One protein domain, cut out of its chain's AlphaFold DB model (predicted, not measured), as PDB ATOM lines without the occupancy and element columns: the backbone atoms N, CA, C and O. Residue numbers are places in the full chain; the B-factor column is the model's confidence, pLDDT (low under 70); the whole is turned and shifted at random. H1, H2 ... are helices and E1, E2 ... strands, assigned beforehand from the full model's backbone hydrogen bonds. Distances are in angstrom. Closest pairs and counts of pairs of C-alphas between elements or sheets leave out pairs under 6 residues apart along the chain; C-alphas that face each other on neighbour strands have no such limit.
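Overview. This is residues 3 to 89 of the 102 residues of the protein "Phosphoglycerate kinase" of Triticum turgidum subsp. durum (UniProt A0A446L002). A small, strongly twisted sheet of three strands, E1, E2 and E3, makes one end of a flat, open frame, and two long helices, H1 and H4, lie away from each other toward the other end. Residues 31 to 39 run back from H1 to the sheet, two short helices, H2 and H3, graze the sheet, H4 leads off from it, and residues 26 to 32 stick out free. The printed part has 87 residues, with four named helices and three named strands in the order H1 E1 E2 H2 H3 E3 H4; the sheet order is E2, E1, E3, antiparallel, and the class is mixed, helices and strands. The whole is only just loose, close to compact, with a radius of gyration of the C-alphas of 14.7 A, and spans 45 by 34 by 18 A.

Arrangement. Residues 3 to 17 hold no named element. H1, residues 18 to 30, touches no helix and is not on the sheet formed by E1, residues 40 to 45, E2, residues 51 to 56, and E3, residues 69 to 74. E1 and E2 are a hairpin, antiparallel at 150 degrees, with N 43 and O 53 at 2.8 A. E1 and E3 are antiparallel at 139 degrees, with N 72 and O 42 at 2.8 A. H2, residues 59 to 62, only grazes the sheet with residues 59 to 60; H3, residues 64 to 67, only grazes it with residues 64 to 67, and H2 and H3 meet only through their link. E2, H2, H3 and E3 form a split strand-helix-strand unit, two strands of one sheet that are not neighbours, with E1 between them in the sheet and helices between them along the chain, and its crossover is right-handed. H4, residues 76 to 88, only grazes the sheet with residues 76 to 79; the closest C-alphas of E1 and H4, those of Asp 40 and Thr 78, are 5.9 A apart. H1 and H4 are apart. Every O i to N i+4 pair is within hydrogen-bond range in H1, and 8 of 9 in H4; H2 and H3 are too short for such a pair, and each has its one O i to N i+3 pair within range.

Along the chain. H1 begins at C-alpha 18 (-3.549, -9.778, 29.541) and is 18.4 A long. E1 is 15.7 A, E2 16.2 A and E3 14.1 A long. H4, 18.8 A long, ends at C-alpha 88 (-20.684, -5.839, 3.914).

Size, cuts and confidence. The C-alphas farthest apart, those of Arg 31 and Asn 49, are 45.4 A from each other. The printed part has no cut, and no link is long. The mean pLDDT of the printed part is 89.0, and residues 60 to 62 are under 70.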
ATOM      1  N   GLY A   3      -9.516 -11.463  27.802       87.19
ATOM      2  CA  GLY A   3      -9.442 -10.017  28.068       87.19
ATOM      3  C   GLY A   3     -10.802  -9.301  28.154       87.19
ATOM      4  O   GLY A   3     -10.850  -8.152  28.571       87.19
ATOM      5  N   LEU A   4     -11.896  -9.969  27.773       86.06
ATOM      6  CA  LEU A   4     -13.280  -9.499  27.905       86.06
ATOM      7  C   LEU A   4     -14.020 -10.189  29.068       86.06
ATOM      8  O   LEU A   4     -15.227 -10.032  29.197       86.06
ATOM      9  N   GLY A   5     -13.316 -10.961  29.904       85.19
ATOM     10  CA  GLY A   5     -13.889 -11.667  31.054       85.19
ATOM     11  C   GLY A   5     -14.459 -13.057  30.756       85.19
ATOM     12  O   GLY A   5     -14.943 -13.707  31.674       85.19
ATOM     13  N   ILE A   6     -14.374 -13.544  29.513       84.88
ATOM     14  CA  ILE A   6     -14.874 -14.875  29.137       84.88
ATOM     15  C   ILE A   6     -13.771 -15.925  29.364       84.88
ATOM     16  O   ILE A   6     -12.679 -15.766  28.804       84.88
ATOM     17  N   PRO A   7     -14.002 -16.988  30.156       83.62
ATOM     18  CA  PRO A   7     -13.023 -18.026  30.422       83.62
ATOM     19  C   PRO A   7     -12.612 -18.754  29.156       83.62
ATOM     20  O   PRO A   7     -13.404 -19.006  28.254       83.62
ATOM     21  N   VAL A   8     -11.334 -19.097  29.115       83.56
ATOM     22  CA  VAL A   8     -10.712 -19.883  28.056       83.56
ATOM     23  C   VAL A   8      -9.804 -20.881  28.755       83.56
ATOM     24  O   VAL A   8      -9.240 -20.567  29.809       83.56
ATOM     25  N   SER A   9      -9.678 -22.083  28.193       83.19
ATOM     26  CA  SER A   9      -8.781 -23.099  28.740       83.19
ATOM     27  C   SER A   9      -7.360 -22.550  28.878       83.19
ATOM     28  O   SER A   9      -6.849 -21.879  27.979       83.19
ATOM     29  N   SER A  10      -6.706 -22.832  30.005       82.31
ATOM     30  CA  SER A  10      -5.381 -22.287  30.320       82.31
ATOM     31  C   SER A  10      -4.296 -22.732  29.338       82.31
ATOM     32  O   SER A  10      -3.303 -22.028  29.182       82.31
ATOM     33  N   CYS A  11      -4.493 -23.856  28.639       82.44
ATOM     34  CA  CYS A  11      -3.592 -24.320  27.585       82.44
ATOM     35  C   CYS A  11      -3.656 -23.473  26.301       82.44
ATOM     36  O   CYS A  11      -2.723 -23.525  25.507       82.44
ATOM     37  N   LEU A  12      -4.720 -22.683  26.113       84.69
ATOM     38  CA  LEU A  12      -4.916 -21.783  24.969       84.69
ATOM     39  C   LEU A  12      -4.618 -20.315  25.318       84.69
ATOM     40  O   LEU A  12      -4.753 -19.431  24.472       84.69
ATOM     41  N   LEU A  13      -4.248 -20.032  26.572       87.69
ATOM     42  CA  LEU A  13      -3.924 -18.688  27.029       87.69
ATOM     43  C   LEU A  13      -2.424 -18.426  26.923       87.69
ATOM     44  O   LEU A  13      -1.616 -19.083  27.579       87.69
ATOM     45  N   GLU A  14      -2.068 -17.394  26.160       90.12
ATOM     46  CA  GLU A  14      -0.713 -16.852  26.186       90.12
ATOM     47  C   GLU A  14      -0.433 -16.227  27.557       90.12
ATOM     48  O   GLU A  14      -1.208 -15.408  28.071       90.12
ATOM     49  N   LYS A  15       0.690 -16.614  28.167       85.56
ATOM     50  CA  LYS A  15       1.041 -16.134  29.504       85.56
ATOM     51  C   LYS A  15       1.472 -14.675  29.407       85.56
ATOM     52  O   LYS A  15       2.231 -14.293  28.528       85.56
ATOM     53  N   ASN A  16       1.023 -13.862  30.360       87.12
ATOM     54  CA  ASN A  16       1.368 -12.440  30.475       87.12
ATOM     55  C   ASN A  16       0.858 -11.521  29.347       87.12
ATOM     56  O   ASN A  16       1.258 -10.367  29.329       87.12
ATOM     57  N   ALA A  17      -0.051 -11.969  28.473       90.25
ATOM     58  CA  ALA A  17      -0.616 -11.134  27.400       90.25
ATOM     59  C   ALA A  17      -1.844 -10.294  27.823       90.25
ATOM     60  O   ALA A  17      -2.419  -9.551  27.022       90.25
ATOM     61  N   THR A  18      -2.311 -10.424  29.070       88.12
ATOM     62  CA  THR A  18      -3.549  -9.778  29.541       88.12
ATOM     63  C   THR A  18      -3.494  -8.255  29.407       88.12
ATOM     64  O   THR A  18      -4.483  -7.632  29.022       88.12
ATOM     65  N   LYS A  19      -2.342  -7.640  29.699       91.81
ATOM     66  CA  LYS A  19      -2.183  -6.182  29.648       91.81
ATOM     67  C   LYS A  19      -2.287  -5.669  28.211       91.81
ATOM     68  O   LYS A  19      -2.977  -4.683  27.960       91.81
ATOM     69  N   GLU A  20      -1.633  -6.351  27.285       94.56
ATOM     70  CA  GLU A  20      -1.575  -6.046  25.860       94.56
ATOM     71  C   GLU A  20      -2.964  -6.183  25.231       94.56
ATOM     72  O   GLU A  20      -3.414  -5.284  24.519       94.56
ATOM     73  N   VAL A  21      -3.691  -7.256  25.560       94.12
ATOM     74  CA  VAL A  21      -5.064  -7.472  25.081       94.12
ATOM     75  C   VAL A  21      -6.000  -6.360  25.564       94.12
ATOM     76  O   VAL A  21      -6.756  -5.806  24.765       94.12
ATOM     77  N   LEU A  22      -5.932  -5.975  26.843       94.19
ATOM     78  CA  LEU A  22      -6.751  -4.880  27.380       94.19
ATOM     79  C   LEU A  22      -6.422  -3.531  26.726       94.19
ATOM     80  O   LEU A  22      -7.323  -2.740  26.438       94.19
ATOM     81  N   GLN A  23      -5.141  -3.265  26.455       96.50
ATOM     82  CA  GLN A  23      -4.725  -2.074  25.716       96.50
ATOM     83  C   GLN A  23      -5.278  -2.073  24.285       96.50
ATOM     84  O   GLN A  23      -5.792  -1.044  23.843       96.50
ATOM     85  N   LEU A  24      -5.232  -3.211  23.586       96.19
ATOM     86  CA  LEU A  24      -5.768  -3.352  22.232       96.19
ATOM     87  C   LEU A  24      -7.277  -3.097  22.192       96.19
ATOM     88  O   LEU A  24      -7.738  -2.308  21.366       96.19
ATOM     89  N   ILE A  25      -8.033  -3.687  23.124       95.44
ATOM     90  CA  ILE A  25      -9.483  -3.471  23.249       95.44
ATOM     91  C   ILE A  25      -9.783  -1.983  23.461       95.44
ATOM     92  O   ILE A  25     -10.630  -1.413  22.773       95.44
ATOM     93  N   LYS A  26      -9.045  -1.322  24.362       96.44
ATOM     94  CA  LYS A  26      -9.212   0.111  24.632       96.44
ATOM     95  C   LYS A  26      -8.904   0.976  23.406       96.44
ATOM     96  O   LYS A  26      -9.629   1.930  23.135       96.44
ATOM     97  N   ILE A  27      -7.841   0.667  22.664       98.12
ATOM     98  CA  ILE A  27      -7.472   1.403  21.445       98.12
ATOM     99  C   ILE A  27      -8.547   1.241  20.368       98.12
ATOM    100  O   ILE A  27      -8.934   2.237  19.759       98.12
ATOM    101  N   ALA A  28      -9.031   0.019  20.142       97.38
ATOM    102  CA  ALA A  28     -10.082  -0.249  19.167       97.38
ATOM    103  C   ALA A  28     -11.370   0.505  19.518       97.38
ATOM    104  O   ALA A  28     -11.895   1.234  18.677       97.38
ATOM    105  N   HIS A  29     -11.790   0.438  20.785       95.75
ATOM    106  CA  HIS A  29     -12.930   1.197  21.297       95.75
ATOM    107  C   HIS A  29     -12.769   2.705  21.051       95.75
ATOM    108  O   HIS A  29     -13.633   3.331  20.448       95.75
ATOM    109  N   ASN A  30     -11.627   3.290  21.428       98.31
ATOM    110  CA  ASN A  30     -11.359   4.722  21.234       98.31
ATOM    111  C   ASN A  30     -11.340   5.153  19.758       98.31
ATOM    112  O   ASN A  30     -11.488   6.338  19.464       98.31
ATOM    113  N   ARG A  31     -11.123   4.214  18.833       98.12
ATOM    114  CA  ARG A  31     -11.124   4.446  17.384       98.12
ATOM    115  C   ARG A  31     -12.445   4.063  16.713       98.12
ATOM    116  O   ARG A  31     -12.524   4.147  15.492       98.12
ATOM    117  N   ASN A  32     -13.459   3.655  17.478       96.88
ATOM    118  CA  ASN A  32     -14.721   3.110  16.969       96.88
ATOM    119  C   ASN A  32     -14.519   1.914  16.021       96.88
ATOM    120  O   ASN A  32     -15.249   1.747  15.047       96.88
ATOM    121  N   ILE A  33     -13.503   1.090  16.292       95.50
ATOM    122  CA  ILE A  33     -13.255  -0.149  15.558       95.50
ATOM    123  C   ILE A  33     -13.962  -1.275  16.319       95.50
ATOM    124  O   ILE A  33     -13.559  -1.573  17.449       95.50
ATOM    125  N   PRO A  34     -15.005  -1.899  15.745       92.06
ATOM    126  CA  PRO A  34     -15.679  -3.009  16.398       92.06
ATOM    127  C   PRO A  34     -14.743  -4.221  16.483       92.06
ATOM    128  O   PRO A  34     -14.061  -4.568  15.518       92.06
ATOM    129  N   ILE A  35     -14.726  -4.871  17.646       91.25
ATOM    130  CA  ILE A  35     -14.072  -6.165  17.852       91.25
ATOM    131  C   ILE A  35     -15.171  -7.206  18.009       91.25
ATOM    132  O   ILE A  35     -15.967  -7.132  18.944       91.25
ATOM    133  N   TYR A  36     -15.171  -8.193  17.120       90.06
ATOM    134  CA  TYR A  36     -16.024  -9.371  17.216       90.06
ATOM    135  C   TYR A  36     -15.207 -10.534  17.781       90.06
ATOM    136  O   TYR A  36     -14.028 -10.693  17.463       90.06
ATOM    137  N   TYR A  37     -15.828 -11.335  18.635       89.75
ATOM    138  CA  TYR A  37     -15.272 -12.576  19.165       89.75
ATOM    139  C   TYR A  37     -16.328 -13.682  19.037       89.75
ATOM    140  O   TYR A  37     -17.508 -13.348  18.909       89.75
ATOM    141  N   PRO A  38     -15.932 -14.968  19.049       92.50
ATOM    142  CA  PRO A  38     -16.883 -16.066  18.910       92.50
ATOM    143  C   PRO A  38     -17.957 -16.039  19.993       92.50
ATOM    144  O   PRO A  38     -17.625 -15.930  21.175       92.50
ATOM    145  N   THR A  39     -19.220 -16.125  19.580       91.88
ATOM    146  CA  THR A  39     -20.386 -16.171  20.472       91.88
ATOM    147  C   THR A  39     -20.784 -17.600  20.806       91.88
ATOM    148  O   THR A  39     -21.324 -17.835  21.877       91.88
ATOM    149  N   ASP A  40     -20.457 -18.551  19.936       93.31
ATOM    150  CA  ASP A  40     -20.614 -19.989  20.129       93.31
ATOM    151  C   ASP A  40     -19.359 -20.729  19.653       93.31
ATOM    152  O   ASP A  40     -18.587 -20.240  18.820       93.31
ATOM    153  N   LEU A  41     -19.113 -21.896  20.239       92.38
ATOM    154  CA  LEU A  41     -17.887 -22.661  20.047       92.38
ATOM    155  C   LEU A  41     -18.198 -24.146  19.934       92.38
ATOM    156  O   LEU A  41     -18.975 -24.685  20.719       92.38
ATOM    157  N   TRP A  42     -17.520 -24.807  19.001       93.56
ATOM    158  CA  TRP A  42     -17.388 -26.256  19.010       93.56
ATOM    159  C   TRP A  42     -16.410 -26.656  20.108       93.56
ATOM    160  O   TRP A  42     -15.259 -26.213  20.108       93.56
ATOM    161  N   CYS A  43     -16.849 -27.509  21.027       91.50
ATOM    162  CA  CYS A  43     -16.045 -27.997  22.137       91.50
ATOM    163  C   CYS A  43     -15.962 -29.521  22.115       91.50
ATOM    164  O   CYS A  43     -16.970 -30.201  21.934       91.50
ATOM    165  N   LEU A  44     -14.762 -30.045  22.361       92.31
ATOM    166  CA  LEU A  44     -14.520 -31.469  22.567       92.31
ATOM    167  C   LEU A  44     -14.397 -31.776  24.055       92.31
ATOM    168  O   LEU A  44     -13.713 -31.050  24.781       92.31
ATOM    169  N   ASN A  45     -15.012 -32.874  24.491       91.19
ATOM    170  CA  ASN A  45     -14.804 -33.430  25.820       91.19
ATOM    171  C   ASN A  45     -13.775 -34.561  25.777       91.19
ATOM    172  O   ASN A  45     -14.076 -35.680  25.356       91.19
ATOM    173  N   SER A  46     -12.570 -34.293  26.271       83.44
ATOM    174  CA  SER A  46     -11.511 -35.307  26.335       83.44
ATOM    175  C   SER A  46     -11.797 -36.421  27.348       83.44
ATOM    176  O   SER A  46     -11.243 -37.511  27.231       83.44
ATOM    177  N   ASN A  47     -12.677 -36.181  28.322       86.94
ATOM    178  CA  ASN A  47     -13.052 -37.164  29.337       86.94
ATOM    179  C   ASN A  47     -14.173 -38.108  28.868       86.94
ATOM    180  O   ASN A  47     -14.434 -39.104  29.538       86.94
ATOM    181  N   ASN A  48     -14.846 -37.803  27.750       84.94
ATOM    182  CA  ASN A  48     -16.004 -38.558  27.270       84.94
ATOM    183  C   ASN A  48     -15.899 -38.917  25.778       84.94
ATOM    184  O   ASN A  48     -16.695 -38.447  24.968       84.94
ATOM    185  N   ASN A  49     -14.914 -39.745  25.414       85.44
ATOM    186  CA  ASN A  49     -14.725 -40.272  24.050       85.44
ATOM    187  C   ASN A  49     -14.724 -39.198  22.945       85.44
ATOM    188  O   ASN A  49     -15.262 -39.435  21.866       85.44
ATOM    189  N   GLU A  50     -14.153 -38.023  23.216       85.94
ATOM    190  CA  GLU A  50     -14.099 -36.913  22.254       85.94
ATOM    191  C   GLU A  50     -15.489 -36.471  21.763       85.94
ATOM    192  O   GLU A  50     -15.664 -36.069  20.613       85.94
ATOM    193  N   GLN A  51     -16.498 -36.528  22.640       93.06
ATOM    194  CA  GLN A  51     -17.817 -35.975  22.347       93.06
ATOM    195  C   GLN A  51     -17.691 -34.509  21.915       93.06
ATOM    196  O   GLN A  51     -17.032 -33.714  22.589       93.06
ATOM    197  N   LEU A  52     -18.348 -34.173  20.805       93.38
ATOM    198  CA  LEU A  52     -18.372 -32.840  20.219       93.38
ATOM    199  C   LEU A  52     -19.739 -32.191  20.460       93.38
ATOM    200  O   LEU A  52     -20.761 -32.740  20.054       93.38
ATOM    201  N   GLU A  53     -19.747 -31.014  21.079       94.12
ATOM    202  CA  GLU A  53     -20.957 -30.220  21.314       94.12
ATOM    203  C   GLU A  53     -20.711 -28.736  21.034       94.12
ATOM    204  O   GLU A  53     -19.569 -28.270  21.032       94.12
ATOM    205  N   ILE A  54     -21.793 -28.000  20.779       94.06
ATOM    206  CA  ILE A  54     -21.765 -26.543  20.630       94.06
ATOM    207  C   ILE A  54     -22.189 -25.936  21.958       94.06
ATOM    208  O   ILE A  54     -23.254 -26.277  22.471       94.06
ATOM    209  N   PHE A  55     -21.395 -25.002  22.467       91.56
ATOM    210  CA  PHE A  55     -21.754 -24.202  23.634       91.56
ATOM    211  C   PHE A  55     -21.743 -22.723  23.297       91.56
ATOM    212  O   PHE A  55     -20.931 -22.265  22.485       91.56
ATOM    213  N   ASP A  56     -22.597 -21.964  23.978       90.56
ATOM    214  CA  ASP A  56     -22.458 -20.515  23.995       90.56
ATOM    215  C   ASP A  56     -21.145 -20.137  24.706       90.56
ATOM    216  O   ASP A  56     -20.733 -20.723  25.713       90.56
ATOM    217  N   SER A  57     -20.447 -19.138  24.176       86.50
ATOM    218  CA  SER A  57     -19.194 -18.641  24.742       86.50
ATOM    219  C   SER A  57     -19.338 -18.166  26.193       86.50
ATOM    220  O   SER A  57     -18.398 -18.304  26.976       86.50
ATOM    221  N   ALA A  58     -20.503 -17.640  26.575       79.75
ATOM    222  CA  ALA A  58     -20.823 -17.274  27.943       79.75
ATOM    223  C   ALA A  58     -21.133 -18.504  28.804       79.75
ATOM    224  O   ALA A  58     -20.830 -18.492  29.991       79.75
ATOM    225  N   GLU A  59     -21.656 -19.598  28.249       74.94
ATOM    226  CA  GLU A  59     -21.856 -20.843  29.003       74.94
ATOM    227  C   GLU A  59     -20.536 -21.492  29.424       74.94
ATOM    228  O   GLU A  59     -20.488 -22.158  30.457       74.94
ATOM    229  N   LEU A  60     -19.422 -21.224  28.732       69.69
ATOM    230  CA  LEU A  60     -18.091 -21.627  29.208       69.69
ATOM    231  C   LEU A  60     -17.707 -20.982  30.557       69.69
ATOM    232  O   LEU A  60     -16.824 -21.504  31.244       69.69
ATOM    233  N   LEU A  61     -18.400 -19.920  30.999       62.56
ATOM    234  CA  LEU A  61     -18.305 -19.397  32.372       62.56
ATOM    235  C   LEU A  61     -18.821 -20.379  33.432       62.56
ATOM    236  O   LEU A  61     -18.411 -20.284  34.586       62.56
ATOM    237  N   SER A  62     -19.688 -21.328  33.065       64.56
ATOM    238  CA  SER A  62     -20.381 -22.228  34.000       64.56
ATOM    239  C   SER A  62     -19.540 -23.414  34.503       64.56
ATOM    240  O   SER A  62     -20.056 -24.294  35.186       64.56
ATOM    241  N   GLY A  63     -18.231 -23.438  34.218       72.38
ATOM    242  CA  GLY A  63     -17.315 -24.481  34.700       72.38
ATOM    243  C   GLY A  63     -17.130 -25.668  33.750       72.38
ATOM    244  O   GLY A  63     -16.476 -26.641  34.120       72.38
ATOM    245  N   LEU A  64     -17.627 -25.580  32.510       80.00
ATOM    246  CA  LEU A  64     -17.454 -26.612  31.475       80.00
ATOM    247  C   LEU A  64     -15.978 -26.980  31.237       80.00
ATOM    248  O   LEU A  64     -15.654 -28.152  31.051       80.00
ATOM    249  N   ILE A  65     -15.069 -26.008  31.349       78.50
ATOM    250  CA  ILE A  65     -13.619 -26.240  31.242       78.50
ATOM    251  C   ILE A  65     -13.138 -27.237  32.312       78.50
ATOM    252  O   ILE A  65     -12.341 -28.126  32.020       78.50
ATOM    253  N   SER A  66     -13.651 -27.146  33.545       79.62
ATOM    254  CA  SER A  66     -13.311 -28.078  34.631       79.62
ATOM    255  C   SER A  66     -13.893 -29.481  34.429       79.62
ATOM    256  O   SER A  66     -13.397 -30.427  35.034       79.62
ATOM    257  N   LEU A  67     -14.906 -29.631  33.569       85.50
ATOM    258  CA  LEU A  67     -15.502 -30.920  33.198       85.50
ATOM    259  C   LEU A  67     -14.787 -31.602  32.016       85.50
ATOM    260  O   LEU A  67     -15.171 -32.706  31.630       85.50
ATOM    261  N   GLY A  68     -13.727 -30.991  31.475       87.00
ATOM    262  CA  GLY A  68     -12.930 -31.541  30.372       87.00
ATOM    263  C   GLY A  68     -13.302 -31.014  28.989       87.00
ATOM    264  O   GLY A  68     -12.765 -31.504  27.997       87.00
ATOM    265  N   TRP A  69     -14.186 -30.018  28.904       89.50
ATOM    266  CA  TRP A  69     -14.528 -29.389  27.631       89.50
ATOM    267  C   TRP A  69     -13.465 -28.377  27.207       89.50
ATOM    268  O   TRP A  69     -13.095 -27.483  27.970       89.50
ATOM    269  N   THR A  70     -12.996 -28.489  25.966       88.44
ATOM    270  CA  THR A  70     -12.072 -27.529  25.348       88.44
ATOM    271  C   THR A  70     -12.596 -27.108  23.983       88.44
ATOM    272  O   THR A  70     -12.948 -27.954  23.166       88.44
ATOM    273  N   SER A  71     -12.626 -25.799  23.727       89.81
ATOM    274  CA  SER A  71     -12.996 -25.234  22.427       89.81
ATOM    275  C   SER A  71     -11.981 -25.617  21.351       89.81
ATOM    276  O   SER A  71     -10.780 -25.415  21.553       89.81
ATOM    277  N   VAL A  72     -12.457 -26.103  20.209       90.31
ATOM    278  CA  VAL A  72     -11.623 -26.516  19.071       90.31
ATOM    279  C   VAL A  72     -11.911 -25.749  17.787       90.31
ATOM    280  O   VAL A  72     -11.022 -25.661  16.945       90.31
ATOM    281  N   ASP A  73     -13.102 -25.162  17.648       91.62
ATOM    282  CA  ASP A  73     -13.450 -24.320  16.502       91.62
ATOM    283  C   ASP A  73     -14.580 -23.332  16.853       91.62
ATOM    284  O   ASP A  73     -15.207 -23.421  17.913       91.62
ATOM    285  N   ILE A  74     -14.839 -22.382  15.959       92.81
ATOM    286  CA  ILE A  74     -15.974 -21.461  16.037       92.81
ATOM    287  C   ILE A  74     -17.286 -22.165  15.687       92.81
ATOM    288  O   ILE A  74     -17.349 -22.965  14.758       92.81
ATOM    289  N   GLY A  75     -18.344 -21.857  16.435       94.38
ATOM    290  CA  GLY A  75     -19.666 -22.423  16.204       94.38
ATOM    291  C   GLY A  75     -20.376 -21.833  14.974       94.38
ATOM    292  O   GLY A  75     -19.932 -20.834  14.389       94.38
ATOM    293  N   PRO A  76     -21.488 -22.455  14.548       95.19
ATOM    294  CA  PRO A  76     -22.235 -22.044  13.360       95.19
ATOM    295  C   PRO A  76     -22.799 -20.621  13.456       95.19
ATOM    296  O   PRO A  76     -22.771 -19.896  12.465       95.19
ATOM    297  N   SER A  77     -23.243 -20.178  14.634       94.81
ATOM    298  CA  SER A  77     -23.820 -18.836  14.803       94.81
ATOM    299  C   SER A  77     -22.750 -17.758  14.606       94.81
ATOM    300  O   SER A  77     -22.967 -16.745  13.943       94.81
ATOM    301  N   THR A  78     -21.545 -18.004  15.125       94.88
ATOM    302  CA  THR A  78     -20.368 -17.159  14.906       94.88
ATOM    303  C   THR A  78     -19.989 -17.126  13.429       94.88
ATOM    304  O   THR A  78     -19.691 -16.052  12.902       94.88
ATOM    305  N   LEU A  79     -20.011 -18.274  12.742       94.19
ATOM    306  CA  LEU A  79     -19.746 -18.344  11.303       94.19
ATOM    307  C   LEU A  79     -20.740 -17.495  10.505       94.19
ATOM    308  O   LEU A  79     -20.314 -16.725   9.645       94.19
ATOM    309  N   GLU A  80     -22.036 -17.571  10.811       94.19
ATOM    310  CA  GLU A  80     -23.064 -16.741  10.171       94.19
ATOM    311  C   GLU A  80     -22.807 -15.242  10.374       94.19
ATOM    312  O   GLU A  80     -22.851 -14.471   9.410       94.19
ATOM    313  N   ILE A  81     -22.460 -14.824  11.600       92.62
ATOM    314  CA  ILE A  81     -22.099 -13.431  11.904       92.62
ATOM    315  C   ILE A  81     -20.887 -12.999  11.081       92.62
ATOM    316  O   ILE A  81     -20.913 -11.929  10.468       92.62
ATOM    317  N   ILE A  82     -19.836 -13.826  11.035       92.38
ATOM    318  CA  ILE A  82     -18.649 -13.546  10.228       92.38
ATOM    319  C   ILE A  82     -19.075 -13.381   8.769       92.38
ATOM    320  O   ILE A  82     -18.858 -12.308   8.217       92.38
ATOM    321  N   PHE A  83     -19.742 -14.359   8.154       91.25
ATOM    322  CA  PHE A  83     -20.155 -14.275   6.748       91.25
ATOM    323  C   PHE A  83     -21.006 -13.036   6.442       91.25
ATOM    324  O   PHE A  83     -20.756 -12.356   5.441       91.25
ATOM    325  N   SER A  84     -21.944 -12.688   7.325       91.50
ATOM    326  CA  SER A  84     -22.735 -11.463   7.206       91.50
ATOM    327  C   SER A  84     -21.848 -10.218   7.225       91.50
ATOM    328  O   SER A  84     -21.997  -9.348   6.365       91.50
ATOM    329  N   LEU A  85     -20.899 -10.124   8.158       89.56
ATOM    330  CA  LEU A  85     -19.963  -9.003   8.224       89.56
ATOM    331  C   LEU A  85     -19.125  -8.925   6.954       89.56
ATOM    332  O   LEU A  85     -19.051  -7.865   6.336       89.56
ATOM    333  N   LEU A  86     -18.547 -10.042   6.518       89.06
ATOM    334  CA  LEU A  86     -17.686 -10.088   5.339       89.06
ATOM    335  C   LEU A  86     -18.395  -9.614   4.074       89.06
ATOM    336  O   LEU A  86     -17.791  -8.900   3.278       89.06
ATOM    337  N   SER A  87     -19.675  -9.955   3.921       89.88
ATOM    338  CA  SER A  87     -20.491  -9.517   2.785       89.88
ATOM    339  C   SER A  87     -20.661  -7.994   2.704       89.88
ATOM    340  O   SER A  87     -20.883  -7.448   1.624       89.88
ATOM    341  N   SER A  88     -20.518  -7.293   3.832       90.31
ATOM    342  CA  SER A  88     -20.684  -5.839   3.914       90.31
ATOM    343  C   SER A  88     -19.409  -5.048   3.590       90.31
ATOM    344  O   SER A  88     -19.483  -3.847   3.314       90.31
ATOM    345  N   TYR A  89     -18.236  -5.694   3.586       88.62
ATOM    346  CA  TYR A  89     -16.945  -5.030   3.382       88.62
ATOM    347  C   TYR A  89     -16.404  -5.223   1.960       88.62
ATOM    348  O   TYR A  89     -16.451  -6.303   1.383       88.62
TER     349      TYR A  89